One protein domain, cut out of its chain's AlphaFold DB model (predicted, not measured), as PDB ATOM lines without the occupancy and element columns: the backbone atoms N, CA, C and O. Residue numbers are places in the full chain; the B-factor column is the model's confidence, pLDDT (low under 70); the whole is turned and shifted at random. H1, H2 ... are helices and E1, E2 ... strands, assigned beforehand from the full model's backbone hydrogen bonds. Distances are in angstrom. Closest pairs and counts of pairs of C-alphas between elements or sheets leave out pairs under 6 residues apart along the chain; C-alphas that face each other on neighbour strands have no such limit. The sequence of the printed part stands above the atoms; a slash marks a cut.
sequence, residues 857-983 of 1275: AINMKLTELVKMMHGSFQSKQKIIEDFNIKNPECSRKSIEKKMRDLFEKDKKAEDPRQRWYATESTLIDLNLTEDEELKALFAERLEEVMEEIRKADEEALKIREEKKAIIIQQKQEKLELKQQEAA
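What this domain is: This is residues 857 to 983 of the 1275 residues of an uncharacterized protein of Oxytricha trifallax (UniProt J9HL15). A small head of five short helices and a two-strand hairpin, E1 and E2, has one very long helix, H6, leaving it; residues 950 to 983 of H6 stick out as a free arm that makes most of the length. In the head, H2 lies between H3 and the first turns of H6, and H4 leads straight into the hairpin. The printed part has 127 residues, in the order H1, H2, H3, H4, E1, E2, H5, H6, and is mostly helix; its one sheet, E1 - E2, is antiparallel. The whole is extended, a rod spanning 88 by 29 by 20 A, with a radius of gyration of the C-alphas of 25.1 A.

How they stand to each other: Start at H1, residues 857 to 860, which meets H2, residues 862 to 869, only through their link. H3, residues 876 to 886, touches H2 at a steep tilt of 52 degrees, opposite ways; look at the closest C-alphas, Leu 865 and Phe 883, 7.1 A apart. H4, residues 892 to 902, touches H3 at a steep tilt of 59 degrees, opposite ways, with the C-alphas of Ile 880 and Arg 892 closest at 6.3 A. Next comes the hairpin of E1, residues 903 to 906, and E2, residues 915 to 918, where N 904 and O 917 are 2.9 A apart and N 906 and O 915 are 3.2 A apart, both within hydrogen-bond range. The closest C-alphas of H2 and E2, Met 869 and Trp 916, are 6.1 A apart. H5, residues 920 to 925, is near H2, with 5 pairs of C-alphas within 10 A. H6, residues 932 to 983, is close to H2 but not clearly touching, at a shallow tilt of 11 degrees, the same way; their closest C-alphas are Lys 867 and Leu 934, 6.0 A apart. H5 and H6 are apart. Every O i to N i+4 pair is within hydrogen-bond range in H2, H3, H4 and H5, and 46 of 48 are in H6; H1 is too short for such a pair.

Where its parts are: Find C-alpha 857 at (108.260, 162.602, 179.580), where H1 begins its 5.4 A. H2 measures 10.5 A, H3 15.7 A, H4 15.4 A, E1 9.4 A, E2 9.9 A and H5 8.6 A. From C-alpha 932 at (99.146, 139.813, 185.496), H6 runs 76.2 A to C-alpha 983 at (122.925, 87.901, 135.110).

The domain as a whole: The C-alphas of Ala 857 and Ala 983, 88.2 A apart, are the two farthest apart. Without residues 950 to 983, which stand free, the body of 93 residues spans 38 by 26 by 20 A. The printed part has no cut, and no link is long. The mean pLDDT of the printed part is 92.6, and no printed residue is under 70.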
ATOM      1  N   ALA A 857     109.355 163.314 180.254       89.62
ATOM      2  CA  ALA A 857     108.260 162.602 179.580       89.62
ATOM      3  C   ALA A 857     108.453 161.074 179.572       89.62
ATOM      4  O   ALA A 857     107.550 160.337 179.962       89.62
ATOM      5  N   ILE A 858     109.668 160.596 179.271       92.00
ATOM      6  CA  ILE A 858     109.979 159.156 179.256       92.00
ATOM      7  C   ILE A 858     109.759 158.472 180.615       92.00
ATOM      8  O   ILE A 858     109.402 157.299 180.664       92.00
ATOM      9  N   ASN A 859     109.919 159.195 181.731       92.38
ATOM     10  CA  ASN A 859     109.672 158.637 183.062       92.38
ATOM     11  C   ASN A 859     108.170 158.442 183.331       92.38
ATOM     12  O   ASN A 859     107.815 157.580 184.124       92.38
ATOM     13  N   MET A 860     107.291 159.203 182.666       91.94
ATOM     14  CA  MET A 860     105.835 159.047 182.785       91.94
ATOM     15  C   MET A 860     105.296 157.872 181.957       91.94
ATOM     16  O   MET A 860     104.244 157.336 182.288       91.94
ATOM     17  N   LYS A 861     106.013 157.451 180.904       95.81
ATOM     18  CA  LYS A 861     105.646 156.311 180.042       95.81
ATOM     19  C   LYS A 861     106.512 155.062 180.260       95.81
ATOM     20  O   LYS A 861     106.529 154.155 179.432       95.81
ATOM     21  N   LEU A 862     107.222 154.980 181.386       95.06
ATOM     22  CA  LEU A 862     108.198 153.913 181.635       95.06
ATOM     23  C   LEU A 862     107.549 152.520 181.746       95.06
ATOM     24  O   LEU A 862     108.067 151.553 181.194       95.06
ATOM     25  N   THR A 863     106.370 152.439 182.366       95.75
ATOM     26  CA  THR A 863     105.525 151.232 182.434       95.75
ATOM     27  C   THR A 863     105.115 150.722 181.049       95.75
ATOM     28  O   THR A 863     105.114 149.519 180.795       95.75
ATOM     29  N   GLU A 864     104.798 151.638 180.133       95.94
ATOM     30  CA  GLU A 864     104.404 151.331 178.755       95.94
ATOM     31  C   GLU A 864     105.596 150.765 177.963       95.94
ATOM     32  O   GLU A 864     105.461 149.757 177.266       95.94
ATOM     33  N   LEU A 865     106.792 151.339 178.158       96.56
ATOM     34  CA  LEU A 865     108.038 150.822 177.588       96.56
ATOM     35  C   LEU A 865     108.355 149.413 178.120       96.56
ATOM     36  O   LEU A 865     108.719 148.538 177.337       96.56
ATOM     37  N   VAL A 866     108.151 149.156 179.420       96.94
ATOM     38  CA  VAL A 866     108.329 147.818 180.015       96.94
ATOM     39  C   VAL A 866     107.365 146.790 179.416       96.94
ATOM     40  O   VAL A 866     107.823 145.717 179.023       96.94
ATOM     41  N   LYS A 867     106.073 147.112 179.256       95.75
ATOM     42  CA  LYS A 867     105.092 146.207 178.615       95.75
ATOM     43  C   LYS A 867     105.425 145.910 177.146       95.75
ATOM     44  O   LYS A 867     105.204 144.790 176.671       95.75
ATOM     45  N   MET A 868     106.011 146.870 176.427       95.56
ATOM     46  CA  MET A 868     106.440 146.658 175.040       95.56
ATOM     47  C   MET A 868     107.767 145.887 174.915       95.56
ATOM     48  O   MET A 868     107.962 145.176 173.934       95.56
ATOM     49  N   MET A 869     108.664 145.985 175.904       95.38
ATOM     50  CA  MET A 869     109.986 145.346 175.865       95.38
ATOM     51  C   MET A 869     110.075 143.966 176.511       95.38
ATOM     52  O   MET A 869     110.806 143.123 175.998       95.38
ATOM     53  N   HIS A 870     109.412 143.730 177.645       95.00
ATOM     54  CA  HIS A 870     109.637 142.517 178.433       95.00
ATOM     55  C   HIS A 870     109.198 141.264 177.655       95.00
ATOM     56  O   HIS A 870     108.036 141.134 177.274       95.00
ATOM     57  N   GLY A 871     110.129 140.347 177.387       93.44
ATOM     58  CA  GLY A 871     109.880 139.176 176.544       93.44
ATOM     59  C   GLY A 871     109.771 139.475 175.044       93.44
ATOM     60  O   GLY A 871     109.290 138.622 174.303       93.44
ATOM     61  N   SER A 872     110.185 140.659 174.581       95.06
ATOM     62  CA  SER A 872     110.191 141.003 173.153       95.06
ATOM     63  C   SER A 872     111.455 140.500 172.444       95.06
ATOM     64  O   SER A 872     112.570 140.608 172.966       95.06
ATOM     65  N   PHE A 873     111.264 139.991 171.225       93.06
ATOM     66  CA  PHE A 873     112.326 139.604 170.288       93.06
ATOM     67  C   PHE A 873     112.838 140.748 169.415       93.06
ATOM     68  O   PHE A 873     113.920 140.635 168.838       93.06
ATOM     69  N   GLN A 874     112.051 141.816 169.268       94.38
ATOM     70  CA  GLN A 874     112.306 142.857 168.278       94.38
ATOM     71  C   GLN A 874     113.685 143.515 168.469       94.38
ATOM     72  O   GLN A 874     114.226 143.612 169.579       94.38
ATOM     73  N   SER A 875     114.256 144.009 167.365       95.06
ATOM     74  CA  SER A 875     115.508 144.762 167.415       95.06
ATOM     75  C   SER A 875     115.353 146.001 168.303       95.06
ATOM     76  O   SER A 875     114.283 146.611 168.383       95.06
ATOM     77  N   LYS A 876     116.446 146.403 168.966       94.81
ATOM     78  CA  LYS A 876     116.465 147.591 169.837       94.81
ATOM     79  C   LYS A 876     115.917 148.824 169.107       94.81
ATOM     80  O   LYS A 876     115.169 149.594 169.692       94.81
ATOM     81  N   GLN A 877     116.273 148.986 167.831       96.00
ATOM     82  CA  GLN A 877     115.819 150.086 166.980       96.00
ATOM     83  C   GLN A 877     114.312 150.016 166.711       96.00
ATOM     84  O   GLN A 877     113.629 150.989 167.008       96.00
ATOM     85  N   LYS A 878     113.774 148.864 166.279       96.56
ATOM     86  CA  LYS A 878     112.334 148.708 166.010       96.56
ATOM     87  C   LYS A 878     111.481 149.039 167.239       96.56
ATOM     88  O   LYS A 878     110.512 149.776 167.123       96.56
ATOM     89  N   ILE A 879     111.909 148.613 168.430       96.25
ATOM     90  CA  ILE A 879     111.248 148.966 169.698       96.25
ATOM     91  C   ILE A 879     111.298 150.484 169.966       96.25
ATOM     92  O   ILE A 879     110.298 151.057 170.396       96.25
ATOM     93  N   ILE A 880     112.432 151.156 169.718       96.88
ATOM     94  CA  ILE A 880     112.543 152.620 169.880       96.88
ATOM     95  C   ILE A 880     111.590 153.340 168.932       96.88
ATOM     96  O   ILE A 880     110.977 154.328 169.329       96.88
ATOM     97  N   GLU A 881     111.471 152.868 167.693       96.56
ATOM     98  CA  GLU A 881     110.637 153.493 166.671       96.56
ATOM     99  C   GLU A 881     109.151 153.239 166.922       96.56
ATOM    100  O   GLU A 881     108.406 154.211 167.034       96.56
ATOM    101  N   ASP A 882     108.733 151.993 167.163       96.56
ATOM    102  CA  ASP A 882     107.361 151.639 167.558       96.56
ATOM    103  C   ASP A 882     106.917 152.412 168.817       96.56
ATOM    104  O   ASP A 882     105.758 152.825 168.928       96.56
ATOM    105  N   PHE A 883     107.828 152.650 169.771       97.06
ATOM    106  CA  PHE A 883     107.533 153.419 170.981       97.06
ATOM    107  C   PHE A 883     107.494 154.931 170.721       97.06
ATOM    108  O   PHE A 883     106.621 155.610 171.253       97.06
ATOM    109  N   ASN A 884     108.398 155.464 169.893       96.31
ATOM    110  CA  ASN A 884     108.452 156.881 169.514       96.31
ATOM    111  C   ASN A 884     107.296 157.290 168.581       96.31
ATOM    112  O   ASN A 884     106.865 158.435 168.629       96.31
ATOM    113  N   ILE A 885     106.757 156.364 167.783       96.12
ATOM    114  CA  ILE A 885     105.540 156.562 166.977       96.12
ATOM    115  C   ILE A 885     104.303 156.666 167.883       96.12
ATOM    116  O   ILE A 885     103.448 157.519 167.655       96.12
ATOM    117  N   LYS A 886     104.218 155.840 168.937       96.44
ATOM    118  CA  LYS A 886     103.142 155.905 169.948       96.44
ATOM    119  C   LYS A 886     103.282 157.106 170.893       96.44
ATOM    120  O   LYS A 886     102.276 157.657 171.326       96.44
ATOM    121  N   ASN A 887     104.521 157.497 171.198       95.62
ATOM    122  CA  ASN A 887     104.888 158.515 172.184       95.62
ATOM    123  C   ASN A 887     105.865 159.540 171.572       95.62
ATOM    124  O   ASN A 887     107.059 159.540 171.910       95.62
ATOM    125  N   PRO A 888     105.409 160.403 170.643       94.88
ATOM    126  CA  PRO A 888     106.269 161.358 169.941       94.88
ATOM    127  C   PRO A 888     106.893 162.418 170.865       94.88
ATOM    128  O   PRO A 888     107.915 163.007 170.519       94.88
ATOM    129  N   GLU A 889     106.343 162.632 172.063       93.44
ATOM    130  CA  GLU A 889     106.928 163.474 173.111       93.44
ATOM    131  C   GLU A 889     108.214 162.882 173.720       93.44
ATOM    132  O   GLU A 889     109.025 163.606 174.310       93.44
ATOM    133  N   CYS A 890     108.431 161.574 173.563       94.44
ATOM    134  CA  CYS A 890     109.617 160.869 174.029       94.44
ATOM    135  C   CYS A 890     110.686 160.829 172.925       94.44
ATOM    136  O   CYS A 890     110.603 160.052 171.978       94.44
ATOM    137  N   SER A 891     111.737 161.645 173.062       95.00
ATOM    138  CA  SER A 891     112.862 161.656 172.113       95.00
ATOM    139  C   SER A 891     113.555 160.288 172.026       95.00
ATOM    140  O   SER A 891     113.895 159.701 173.058       95.00
ATOM    141  N   ARG A 892     113.865 159.826 170.804       95.38
ATOM    142  CA  ARG A 892     114.556 158.548 170.526       95.38
ATOM    143  C   ARG A 892     115.801 158.327 171.395       95.38
ATOM    144  O   ARG A 892     115.936 157.262 171.983       95.38
ATOM    145  N   LYS A 893     116.659 159.343 171.576       94.44
ATOM    146  CA  LYS A 893     117.870 159.250 172.429       94.44
ATOM    147  C   LYS A 893     117.550 159.080 173.927       94.44
ATOM    148  O   LYS A 893     118.341 158.504 174.668       94.44
ATOM    149  N   SER A 894     116.388 159.558 174.379       95.25
ATOM    150  CA  SER A 894     115.911 159.411 175.761       95.25
ATOM    151  C   SER A 894     115.346 158.010 176.017       95.25
ATOM    152  O   SER A 894     115.703 157.384 177.017       95.25
ATOM    153  N   ILE A 895     114.560 157.486 175.067       95.81
ATOM    154  CA  ILE A 895     114.096 156.088 175.050       95.81
ATOM    155  C   ILE A 895     115.312 155.152 175.042       95.81
ATOM    156  O   ILE A 895     115.464 154.322 175.930       95.81
ATOM    157  N   GLU A 896     116.242 155.346 174.103       96.38
ATOM    158  CA  GLU A 896     117.415 154.484 173.909       96.38
ATOM    159  C   GLU A 896     118.355 154.441 175.128       96.38
ATOM    160  O   GLU A 896     118.958 153.402 175.411       96.38
ATOM    161  N   LYS A 897     118.450 155.546 175.886       95.62
ATOM    162  CA  LYS A 897     119.128 155.564 177.187       95.62
ATOM    163  C   LYS A 897     118.372 154.729 178.224       95.62
ATOM    164  O   LYS A 897     118.967 153.820 178.789       95.62
ATOM    165  N   LYS A 898     117.069 154.959 178.416       95.75
ATOM    166  CA  LYS A 898     116.255 154.161 179.351       95.75
ATOM    167  C   LYS A 898     116.238 152.668 179.016       95.75
ATOM    168  O   LYS A 898     116.184 151.855 179.929       95.75
ATOM    169  N   MET A 899     116.357 152.302 177.741       95.56
ATOM    170  CA  MET A 899     116.504 150.905 177.330       95.56
ATOM    171  C   MET A 899     117.825 150.278 177.795       95.56
ATOM    172  O   MET A 899     117.817 149.124 178.203       95.56
ATOM    173  N   ARG A 900     118.945 151.021 177.770       95.31
ATOM    174  CA  ARG A 900     120.224 150.563 178.355       95.31
ATOM    175  C   ARG A 900     120.178 150.500 179.881       95.31
ATOM    176  O   ARG A 900     120.760 149.593 180.457       95.31
ATOM    177  N   ASP A 901     119.513 151.464 180.516       95.44
ATOM    178  CA  ASP A 901     119.503 151.601 181.977       95.44
ATOM    179  C   ASP A 901     118.626 150.535 182.681       95.44
ATOM    180  O   ASP A 901     118.823 150.281 183.867       95.44
ATOM    181  N   LEU A 902     117.632 149.952 181.989       96.38
ATOM    182  CA  LEU A 902     116.539 149.180 182.614       96.38
ATOM    183  C   LEU A 902     116.311 147.767 182.047       96.38
ATOM    184  O   LEU A 902     115.515 147.012 182.615       96.38
ATOM    185  N   PHE A 903     116.955 147.401 180.932       97.19
ATOM    186  CA  PHE A 903     116.714 146.124 180.256       97.19
ATOM    187  C   PHE A 903     118.009 145.415 179.869       97.19
ATOM    188  O   PHE A 903     118.899 145.990 179.244       97.19
ATOM    189  N   GLU A 904     118.061 144.122 180.167       96.00
ATOM    190  CA  GLU A 904     119.149 143.223 179.793       96.00
ATOM    191  C   GLU A 904     118.674 142.288 178.674       96.00
ATOM    192  O   GLU A 904     117.514 141.867 178.657       96.00
ATOM    193  N   LYS A 905     119.560 141.958 177.725       95.00
ATOM    194  CA  LYS A 905     119.274 140.965 176.681       95.00
ATOM    195  C   LYS A 905     119.951 139.643 177.041       95.00
ATOM    196  O   LYS A 905     121.163 139.516 176.882       95.00
ATOM    197  N   ASP A 906     119.175 138.677 177.520       92.12
ATOM    198  CA  ASP A 906     119.683 137.426 178.105       92.12
ATOM    199  C   ASP A 906     118.962 136.189 177.532       92.12
ATOM    200  O   ASP A 906     117.946 136.312 176.844       92.12
ATOM    201  N   LYS A 907     119.496 134.994 177.813       89.50
ATOM    202  CA  LYS A 907     118.800 133.709 177.662       89.50
ATOM    203  C   LYS A 907     118.462 133.160 179.048       89.50
ATOM    204  O   LYS A 907     119.321 132.577 179.711       89.50
ATOM    205  N   LYS A 908     117.213 133.323 179.492       85.75
ATOM    206  CA  LYS A 908     116.732 132.651 180.712       85.75
ATOM    207  C   LYS A 908     116.489 131.166 180.417       85.75
ATOM    208  O   LYS A 908     116.310 130.791 179.268       85.75
ATOM    209  N   ALA A 909     116.541 130.316 181.442       70.81
ATOM    210  CA  ALA A 909     116.790 128.875 181.274       70.81
ATOM    211  C   ALA A 909     115.763 128.096 180.421       70.81
ATOM    212  O   ALA A 909     116.117 127.057 179.872       70.81
ATOM    213  N   GLU A 910     114.531 128.591 180.307       74.12
ATOM    214  CA  GLU A 910     113.451 127.992 179.503       74.12
ATOM    215  C   GLU A 910     113.267 128.688 178.138       74.12
ATOM    216  O   GLU A 910     112.441 128.261 177.338       74.12
ATOM    217  N   ASP A 911     114.026 129.754 177.852       80.75
ATOM    218  CA  ASP A 911     113.896 130.556 176.634       80.75
ATOM    219  C   ASP A 911     114.984 130.192 175.597       80.75
ATOM    220  O   ASP A 911     116.173 130.460 175.811       80.75
ATOM    221  N   PRO A 912     114.622 129.588 174.450       81.19
ATOM    222  CA  PRO A 912     115.596 129.103 173.466       81.19
ATOM    223  C   PRO A 912     116.347 130.236 172.741       81.19
ATOM    224  O   PRO A 912     117.485 130.060 172.277       81.19
ATOM    225  N   ARG A 913     115.746 131.429 172.661       88.94
ATOM    226  CA  ARG A 913     116.267 132.615 171.961       88.94
ATOM    227  C   ARG A 913     116.631 133.726 172.963       88.94
ATOM    228  O   ARG A 913     116.327 133.638 174.140       88.94
ATOM    229  N   GLN A 914     117.367 134.748 172.519       91.81
ATOM    230  CA  GLN A 914     117.694 135.904 173.370       91.81
ATOM    231  C   GLN A 914     116.583 136.953 173.307       91.81
ATOM    232  O   GLN A 914     116.327 137.487 172.224       91.81
ATOM    233  N   ARG A 915     116.034 137.340 174.459       93.12
ATOM    234  CA  ARG A 915     115.009 138.392 174.578       93.12
ATOM    235  C   ARG A 915     115.454 139.540 175.462       93.12
ATOM    236  O   ARG A 915     116.371 139.403 176.268       93.12
ATOM    237  N   TRP A 916     114.758 140.665 175.329       95.31
ATOM    238  CA  TRP A 916     114.851 141.763 176.284       95.31
ATOM    239  C   TRP A 916     114.039 141.456 177.545       95.31
ATOM    240  O   TRP A 916     112.839 141.190 177.481       95.31
ATOM    241  N   TYR A 917     114.681 141.550 178.703       95.12
ATOM    242  CA  TYR A 917     114.047 141.452 180.011       95.12
ATOM    243  C   TYR A 917     114.242 142.757 180.769       95.12
ATOM    244  O   TYR A 917     115.358 143.263 180.849       95.12
ATOM    245  N   ALA A 918     113.172 143.280 181.369       96.56
ATOM    246  CA  ALA A 918     113.323 144.322 182.384       96.56
ATOM    247  C   ALA A 918     114.106 143.747 183.575       96.56
ATOM    248  O   ALA A 918     113.857 142.603 183.973       96.56
ATOM    249  N   THR A 919     115.040 144.522 184.126       96.12
ATOM    250  CA  THR A 919     115.801 144.108 185.312       96.12
ATOM    251  C   THR A 919     114.879 143.950 186.522       96.12
ATOM    252  O   THR A 919     113.836 144.597 186.620       96.12
ATOM    253  N   GLU A 920     115.254 143.080 187.463       94.19
ATOM    254  CA  GLU A 920     114.438 142.802 188.654       94.19
ATOM    255  C   GLU A 920     114.209 144.067 189.498       94.19
ATOM    256  O   GLU A 920     113.093 144.305 189.956       94.19
ATOM    257  N   SER A 921     115.213 144.949 189.590       95.00
ATOM    258  CA  SER A 921     115.060 146.281 190.185       95.00
ATOM    259  C   SER A 921     114.024 147.134 189.450       95.00
ATOM    260  O   SER A 921     113.151 147.686 190.103       95.00
ATOM    261  N   THR A 922     114.030 147.179 188.112       95.06
ATOM    262  CA  THR A 922     113.027 147.928 187.325       95.06
ATOM    263  C   THR A 922     111.603 147.430 187.579       95.06
ATOM    264  O   THR A 922     110.669 148.231 187.649       95.06
ATOM    265  N   LEU A 923     111.417 146.114 187.716       95.56
ATOM    266  CA  LEU A 923     110.110 145.523 188.017       95.56
ATOM    267  C   LEU A 923     109.641 145.858 189.439       95.56
ATOM    268  O   LEU A 923     108.455 146.117 189.631       95.56
ATOM    269  N   ILE A 924     110.555 145.917 190.410       95.19
ATOM    270  CA  ILE A 924     110.261 146.335 191.787       95.19
ATOM    271  C   ILE A 924     109.972 147.846 191.852       95.19
ATOM    272  O   ILE A 924     108.942 148.243 192.392       95.19
ATOM    273  N   ASP A 925     110.819 148.681 191.244       94.06
ATOM    274  CA  ASP A 925     110.723 150.152 191.248       94.06
ATOM    275  C   ASP A 925     109.429 150.668 190.591       94.06
ATOM    276  O   ASP A 925     108.907 151.716 190.975       94.06
ATOM    277  N   LEU A 926     108.896 149.934 189.606       94.06
ATOM    278  CA  LEU A 926     107.613 150.224 188.952       94.06
ATOM    279  C   LEU A 926     106.429 149.429 189.534       94.06
ATOM    280  O   LEU A 926     105.306 149.593 189.060       94.06
ATOM    281  N   ASN A 927     106.658 148.589 190.551       94.62
ATOM    282  CA  ASN A 927     105.665 147.703 191.169       94.62
ATOM    283  C   ASN A 927     104.950 146.768 190.160       94.62
ATOM    284  O   ASN A 927     103.744 146.544 190.233       94.62
ATOM    285  N   LEU A 928     105.714 146.227 189.202       94.06
ATOM    286  CA  LEU A 928     105.264 145.355 188.108       94.06
ATOM    287  C   LEU A 928     105.574 143.866 188.315       94.06
ATOM    288  O   LEU A 928     105.135 143.037 187.522       94.06
ATOM    289  N   THR A 929     106.289 143.495 189.381       91.75
ATOM    290  CA  THR A 929     106.610 142.093 189.728       91.75
ATOM    291  C   THR A 929     105.365 141.195 189.829       91.75
ATOM    292  O   THR A 929     105.426 139.987 189.577       91.75
ATOM    293  N   GLU A 930     104.208 141.779 190.159       91.31
ATOM    294  CA  GLU A 930     102.929 141.074 190.281       91.31
ATOM    295  C   GLU A 930     101.909 141.376 189.168       91.31
ATOM    296  O   GLU A 930     100.840 140.780 189.177       91.31
ATOM    297  N   ASP A 931     102.252 142.193 188.163       95.19
ATOM    298  CA  ASP A 931     101.343 142.563 187.065       95.19
ATOM    299  C   ASP A 931     100.962 141.345 186.194       95.19
ATOM    300  O   ASP A 931     101.794 140.776 185.478       95.19
ATOM    301  N   GLU A 932      99.690 140.940 186.261       93.88
ATOM    302  CA  GLU A 932      99.146 139.813 185.496       93.88
ATOM    303  C   GLU A 932      99.131 140.078 183.983       93.88
ATOM    304  O   GLU A 932      99.364 139.147 183.215       93.88
ATOM    305  N   GLU A 933      98.951 141.327 183.530       92.44
ATOM    306  CA  GLU A 933      99.011 141.664 182.100       92.44
ATOM    307  C   GLU A 933     100.431 141.479 181.558       92.44
ATOM    308  O   GLU A 933     100.626 140.947 180.465       92.44
ATOM    309  N   LEU A 934     101.444 141.886 182.333       93.00
ATOM    310  CA  LEU A 934     102.850 141.730 181.949       93.00
ATOM    311  C   LEU A 934     103.250 140.247 181.884       93.00
ATOM    312  O   LEU A 934     103.992 139.846 180.987       93.00
ATOM    313  N   LYS A 935     102.723 139.423 182.801       92.38
ATOM    314  CA  LYS A 935     102.920 137.964 182.812       92.38
ATOM    315  C   LYS A 935     102.184 137.271 181.663       92.38
ATOM    316  O   LYS A 935     102.763 136.386 181.039       92.38
ATOM    317  N   ALA A 936     100.960 137.695 181.345       92.69
ATOM    318  CA  ALA A 936     100.196 137.180 180.211       92.69
ATOM    319  C   ALA A 936     100.886 137.497 178.874       92.69
ATOM    320  O   ALA A 936     101.126 136.584 178.090       92.69
ATOM    321  N   LEU A 937     101.307 138.751 178.661       91.31
ATOM    322  CA  LEU A 937     102.072 139.166 177.476       91.31
ATOM    323  C   LEU A 937     103.418 138.436 177.355       91.31
ATOM    324  O   LEU A 937     103.880 138.173 176.246       91.31
ATOM    325  N   PHE A 938     104.069 138.107 178.477       90.19
ATOM    326  CA  PHE A 938     105.276 137.281 178.459       90.19
ATOM    327  C   PHE A 938     104.975 135.836 178.031       90.19
ATOM    328  O   PHE A 938     105.683 135.303 177.181       90.19
ATOM    329  N   ALA A 939     103.923 135.221 178.580       90.69
ATOM    330  CA  ALA A 939     103.523 133.853 178.248       90.69
ATOM    331  C   ALA A 939     103.053 133.713 176.787       90.69
ATOM    332  O   ALA A 939     103.446 132.767 176.114       90.69
ATOM    333  N   GLU A 940     102.284 134.678 176.276       93.31
ATOM    334  CA  GLU A 940     101.839 134.750 174.876       93.31
ATOM    335  C   GLU A 940     103.035 134.785 173.909       93.31
ATOM    336  O   GLU A 940     103.162 133.924 173.038       93.31
ATOM    337  N   ARG A 941     103.983 135.708 174.137       92.56
ATOM    338  CA  ARG A 941     105.235 135.806 173.361       92.56
ATOM    339  C   ARG A 941     106.123 134.567 173.514       92.56
ATOM    340  O   ARG A 941     106.963 134.307 172.651       92.56
ATOM    341  N   LEU A 942     106.036 133.842 174.631       89.69
ATOM    342  CA  LEU A 942     106.813 132.621 174.857       89.69
ATOM    343  C   LEU A 942     106.241 131.450 174.053       89.69
ATOM    344  O   LEU A 942     106.996 130.818 173.316       89.69
ATOM    345  N   GLU A 943     104.931 131.214 174.137       89.88
ATOM    346  CA  GLU A 943     104.263 130.101 173.455       89.88
ATOM    347  C   GLU A 943     104.365 130.215 171.925       89.88
ATOM    348  O   GLU A 943     104.584 129.204 171.266       89.88
ATOM    349  N   GLU A 944     104.321 131.432 171.363       89.38
ATOM    350  CA  GLU A 944     104.520 131.691 169.923       89.38
ATOM    351  C   GLU A 944     105.809 131.041 169.376       89.38
ATOM    352  O   GLU A 944     105.779 130.357 168.353       89.38
ATOM    353  N   VAL A 945     106.929 131.172 170.097       87.12
ATOM    354  CA  VAL A 945     108.224 130.591 169.691       87.12
ATOM    355  C   VAL A 945     108.414 129.149 170.159       87.12
ATOM    356  O   VAL A 945     109.140 128.398 169.508       87.12
ATOM    357  N   MET A 946     107.733 128.709 171.219       86.50
ATOM    358  CA  MET A 946     107.658 127.275 171.519       86.50
ATOM    359  C   MET A 946     106.922 126.518 170.403       86.50
ATOM    360  O   MET A 946     107.333 125.419 170.039       86.50
ATOM    361  N   GLU A 947     105.887 127.116 169.814       90.75
ATOM    362  CA  GLU A 947     105.140 126.560 168.684       90.75
ATOM    363  C   GLU A 947     105.918 126.643 167.357       90.75
ATOM    364  O   GLU A 947     105.860 125.713 166.553       90.75
ATOM    365  N   GLU A 948     106.702 127.705 167.134       89.62
ATOM    366  CA  GLU A 948     107.664 127.780 166.022       89.62
ATOM    367  C   GLU A 948     108.683 126.626 166.082       89.62
ATOM    368  O   GLU A 948     108.931 125.953 165.084       89.62
ATOM    369  N   ILE A 949     109.219 126.338 167.273       86.12
ATOM    370  CA  ILE A 949     110.202 125.265 167.474       86.12
ATOM    371  C   ILE A 949     109.570 123.878 167.329       86.12
ATOM    372  O   ILE A 949     110.155 123.030 166.662       86.12
ATOM    373  N   ARG A 950     108.350 123.650 167.842       90.00
ATOM    374  CA  ARG A 950     107.611 122.392 167.602       90.00
ATOM    375  C   ARG A 950     107.435 122.111 166.106       90.00
ATOM    376  O   ARG A 950     107.599 120.970 165.681       90.00
ATOM    377  N   LYS A 951     107.144 123.140 165.300       91.81
ATOM    378  CA  LYS A 951     107.028 123.015 163.835       91.81
ATOM    379  C   LYS A 951     108.370 122.695 163.177       91.81
ATOM    380  O   LYS A 951     108.416 121.795 162.343       91.81
ATOM    381  N   ALA A 952     109.448 123.365 163.587       86.69
ATOM    382  CA  ALA A 952     110.796 123.080 163.096       86.69
ATOM    383  C   ALA A 952     111.249 121.644 163.437       86.69
ATOM    384  O   ALA A 952     111.805 120.958 162.581       86.69
ATOM    385  N   ASP A 953     110.950 121.152 164.644       85.75
ATOM    386  CA  ASP A 953     111.215 119.765 165.048       85.75
ATOM    387  C   ASP A 953     110.387 118.759 164.221       85.75
ATOM    388  O   ASP A 953     110.912 117.738 163.770       85.75
ATOM    389  N   GLU A 954     109.106 119.044 163.960       90.56
ATOM    390  CA  GLU A 954     108.268 118.227 163.074       90.56
ATOM    391  C   GLU A 954     108.768 118.192 161.619       90.56
ATOM    392  O   GLU A 954     108.660 117.161 160.952       90.56
ATOM    393  N   GLU A 955     109.270 119.310 161.100       91.31
ATOM    394  CA  GLU A 955     109.825 119.407 159.749       91.31
ATOM    395  C   GLU A 955     111.169 118.679 159.642       91.31
ATOM    396  O   GLU A 955     111.354 117.844 158.754       91.31
ATOM    397  N   ALA A 956     112.061 118.868 160.618       87.19
ATOM    398  CA  ALA A 956     113.311 118.124 160.724       87.19
ATOM    399  C   ALA A 956     113.077 116.604 160.831       87.19
ATOM    400  O   ALA A 956     113.838 115.816 160.260       87.19
ATOM    401  N   LEU A 957     112.007 116.167 161.509       88.81
ATOM    402  CA  LEU A 957     111.592 114.763 161.534       88.81
ATOM    403  C   LEU A 957     111.153 114.261 160.149       88.81
ATOM    404  O   LEU A 957     111.632 113.205 159.735       88.81
ATOM    405  N   LYS A 958     110.327 115.019 159.410       92.06
ATOM    406  CA  LYS A 958     109.897 114.674 158.036       92.06
ATOM    407  C   LYS A 958     111.102 114.552 157.094       92.06
ATOM    408  O   LYS A 958     111.296 113.495 156.494       92.06
ATOM    409  N   ILE A 959     111.993 115.547 157.078       87.81
ATOM    410  CA  ILE A 959     113.245 115.529 156.295       87.81
ATOM    411  C   ILE A 959     114.112 114.310 156.666       87.81
ATOM    412  O   ILE A 959     114.694 113.654 155.799       87.81
ATOM    413  N   ARG A 960     114.180 113.943 157.955       85.56
ATOM    414  CA  ARG A 960     114.922 112.760 158.424       85.56
ATOM    415  C   ARG A 960     114.264 111.435 158.021       85.56
ATOM    416  O   ARG A 960     114.959 110.419 157.974       85.56
ATOM    417  N   GLU A 961     112.965 111.397 157.744       90.44
ATOM    418  CA  GLU A 961     112.281 110.219 157.192       90.44
ATOM    419  C   GLU A 961     112.422 110.131 155.668       90.44
ATOM    420  O   GLU A 961     112.720 109.052 155.152       90.44
ATOM    421  N   GLU A 962     112.363 111.256 154.959       91.25
ATOM    422  CA  GLU A 962     112.613 111.326 153.515       91.25
ATOM    423  C   GLU A 962     114.062 110.950 153.163       91.25
ATOM    424  O   GLU A 962     114.283 110.072 152.324       91.25
ATOM    425  N   LYS A 963     115.064 111.484 153.882       89.81
ATOM    426  CA  LYS A 963     116.473 111.072 153.715       89.81
ATOM    427  C   LYS A 963     116.666 109.565 153.969       89.81
ATOM    428  O   LYS A 963     117.399 108.908 153.228       89.81
ATOM    429  N   LYS A 964     115.963 108.962 154.944       90.88
ATOM    430  CA  LYS A 964     115.969 107.492 155.140       90.88
ATOM    431  C   LYS A 964     115.350 106.753 153.949       90.88
ATOM    432  O   LYS A 964     115.900 105.730 153.546       90.88
ATOM    433  N   ALA A 965     114.239 107.242 153.396       90.88
ATOM    434  CA  ALA A 965     113.575 106.632 152.245       90.88
ATOM    435  C   ALA A 965     114.479 106.644 150.998       90.88
ATOM    436  O   ALA A 965     114.671 105.595 150.381       90.88
ATOM    437  N   ILE A 966     115.130 107.775 150.704       90.69
ATOM    438  CA  ILE A 966     116.104 107.912 149.607       90.69
ATOM    439  C   ILE A 966     117.272 106.927 149.788       90.69
ATOM    440  O   ILE A 966     117.619 106.191 148.864       90.69
ATOM    441  N   ILE A 967     117.833 106.824 150.998       88.94
ATOM    442  CA  ILE A 967     118.914 105.870 151.313       88.94
ATOM    443  C   ILE A 967     118.459 104.403 151.163       88.94
ATOM    444  O   ILE A 967     119.278 103.534 150.851       88.94
ATOM    445  N   ILE A 968     117.179 104.092 151.389       91.19
ATOM    446  CA  ILE A 968     116.613 102.754 151.155       91.19
ATOM    447  C   ILE A 968     116.455 102.491 149.651       91.19
ATOM    448  O   ILE A 968     116.870 101.427 149.191       91.19
ATOM    449  N   GLN A 969     115.945 103.459 148.884       91.31
ATOM    450  CA  GLN A 969     115.791 103.353 147.431       91.31
ATOM    451  C   GLN A 969     117.147 103.155 146.730       91.31
ATOM    452  O   GLN A 969     117.327 102.170 146.018       91.31
ATOM    453  N   GLN A 970     118.151 103.985 147.029       90.69
ATOM    454  CA  GLN A 970     119.508 103.845 146.475       90.69
ATOM    455  C   GLN A 970     120.141 102.475 146.788       90.69
ATOM    456  O   GLN A 970     120.916 101.930 145.997       90.69
ATOM    457  N   LYS A 971     119.816 101.876 147.945       92.62
ATOM    458  CA  LYS A 971     120.254 100.512 148.299       92.62
ATOM    459  C   LYS A 971     119.524  99.431 147.502       92.62
ATOM    460  O   LYS A 971     120.132  98.393 147.243       92.62
ATOM    461  N   GLN A 972     118.267  99.651 147.116       91.81
ATOM    462  CA  GLN A 972     117.512  98.751 146.239       91.81
ATOM    463  C   GLN A 972     118.039  98.829 144.801       91.81
ATOM    464  O   GLN A 972     118.441  97.804 144.259       91.81
ATOM    465  N   GLU A 973     118.184 100.029 144.238       93.38
ATOM    466  CA  GLU A 973     118.751 100.259 142.899       93.38
ATOM    467  C   GLU A 973     120.153  99.637 142.758       93.38
ATOM    468  O   GLU A 973     120.436  98.905 141.808       93.38
ATOM    469  N   LYS A 974     121.021  99.823 143.763       93.94
ATOM    470  CA  LYS A 974     122.359  99.208 143.796       93.94
ATOM    471  C   LYS A 974     122.330  97.679 143.941       93.94
ATOM    472  O   LYS A 974     123.256  97.004 143.486       93.94
ATOM    473  N   LEU A 975     121.294  97.115 144.565       93.62
ATOM    474  CA  LEU A 975     121.091  95.665 144.648       93.62
ATOM    475  C   LEU A 975     120.586  95.094 143.314       93.62
ATOM    476  O   LEU A 975     120.997  93.998 142.933       93.62
ATOM    477  N   GLU A 976     119.725  95.822 142.602       94.06
ATOM    478  CA  GLU A 976     119.232  95.447 141.275       94.06
ATOM    479  C   GLU A 976     120.337  95.520 140.219       94.06
ATOM    480  O   GLU A 976     120.528  94.548 139.487       94.06
ATOM    481  N   LEU A 977     121.141  96.589 140.200       95.00
ATOM    482  CA  LEU A 977     122.305  96.705 139.312       95.00
ATOM    483  C   LEU A 977     123.256  95.508 139.481       95.00
ATOM    484  O   LEU A 977     123.606  94.847 138.506       95.00
ATOM    485  N   LYS A 978     123.577  95.139 140.728       94.94
ATOM    486  CA  LYS A 978     124.423  93.973 141.032       94.94
ATOM    487  C   LYS A 978     123.799  92.638 140.592       94.94
ATOM    488  O   LYS A 978     124.519  91.692 140.268       94.94
ATOM    489  N   GLN A 979     122.467  92.533 140.563       93.88
ATOM    490  CA  GLN A 979     121.775  91.366 140.005       93.88
ATOM    491  C   GLN A 979     121.832  91.346 138.470       93.88
ATOM    492  O   GLN A 979     122.025  90.274 137.893       93.88
ATOM    493  N   GLN A 980     121.728  92.503 137.810       93.00
ATOM    494  CA  GLN A 980     121.880  92.629 136.356       93.00
ATOM    495  C   GLN A 980     123.311  92.284 135.908       93.00
ATOM    496  O   GLN A 980     123.481  91.483 134.990       93.00
ATOM    497  N   GLU A 981     124.335  92.781 136.609       94.12
ATOM    498  CA  GLU A 981     125.745  92.411 136.401       94.12
ATOM    499  C   GLU A 981     125.960  90.893 136.523       94.12
ATOM    500  O   GLU A 981     126.547  90.260 135.641       94.12
ATOM    501  N   ALA A 982     125.430  90.274 137.587       93.56
ATOM    502  CA  ALA A 982     125.527  88.831 137.800       93.56
ATOM    503  C   ALA A 982     124.789  88.016 136.718       93.56
ATOM    504  O   ALA A 982     125.262  86.951 136.311       93.56
ATOM    505  N   ALA A 983     123.652  88.512 136.220       93.50
ATOM    506  CA  ALA A 983     122.925  87.901 135.110       93.50
ATOM    507  C   ALA A 983     123.699  88.016 133.784       93.50
ATOM    508  O   ALA A 983     123.809  87.026 133.055       93.50
TER     509      ALA A 983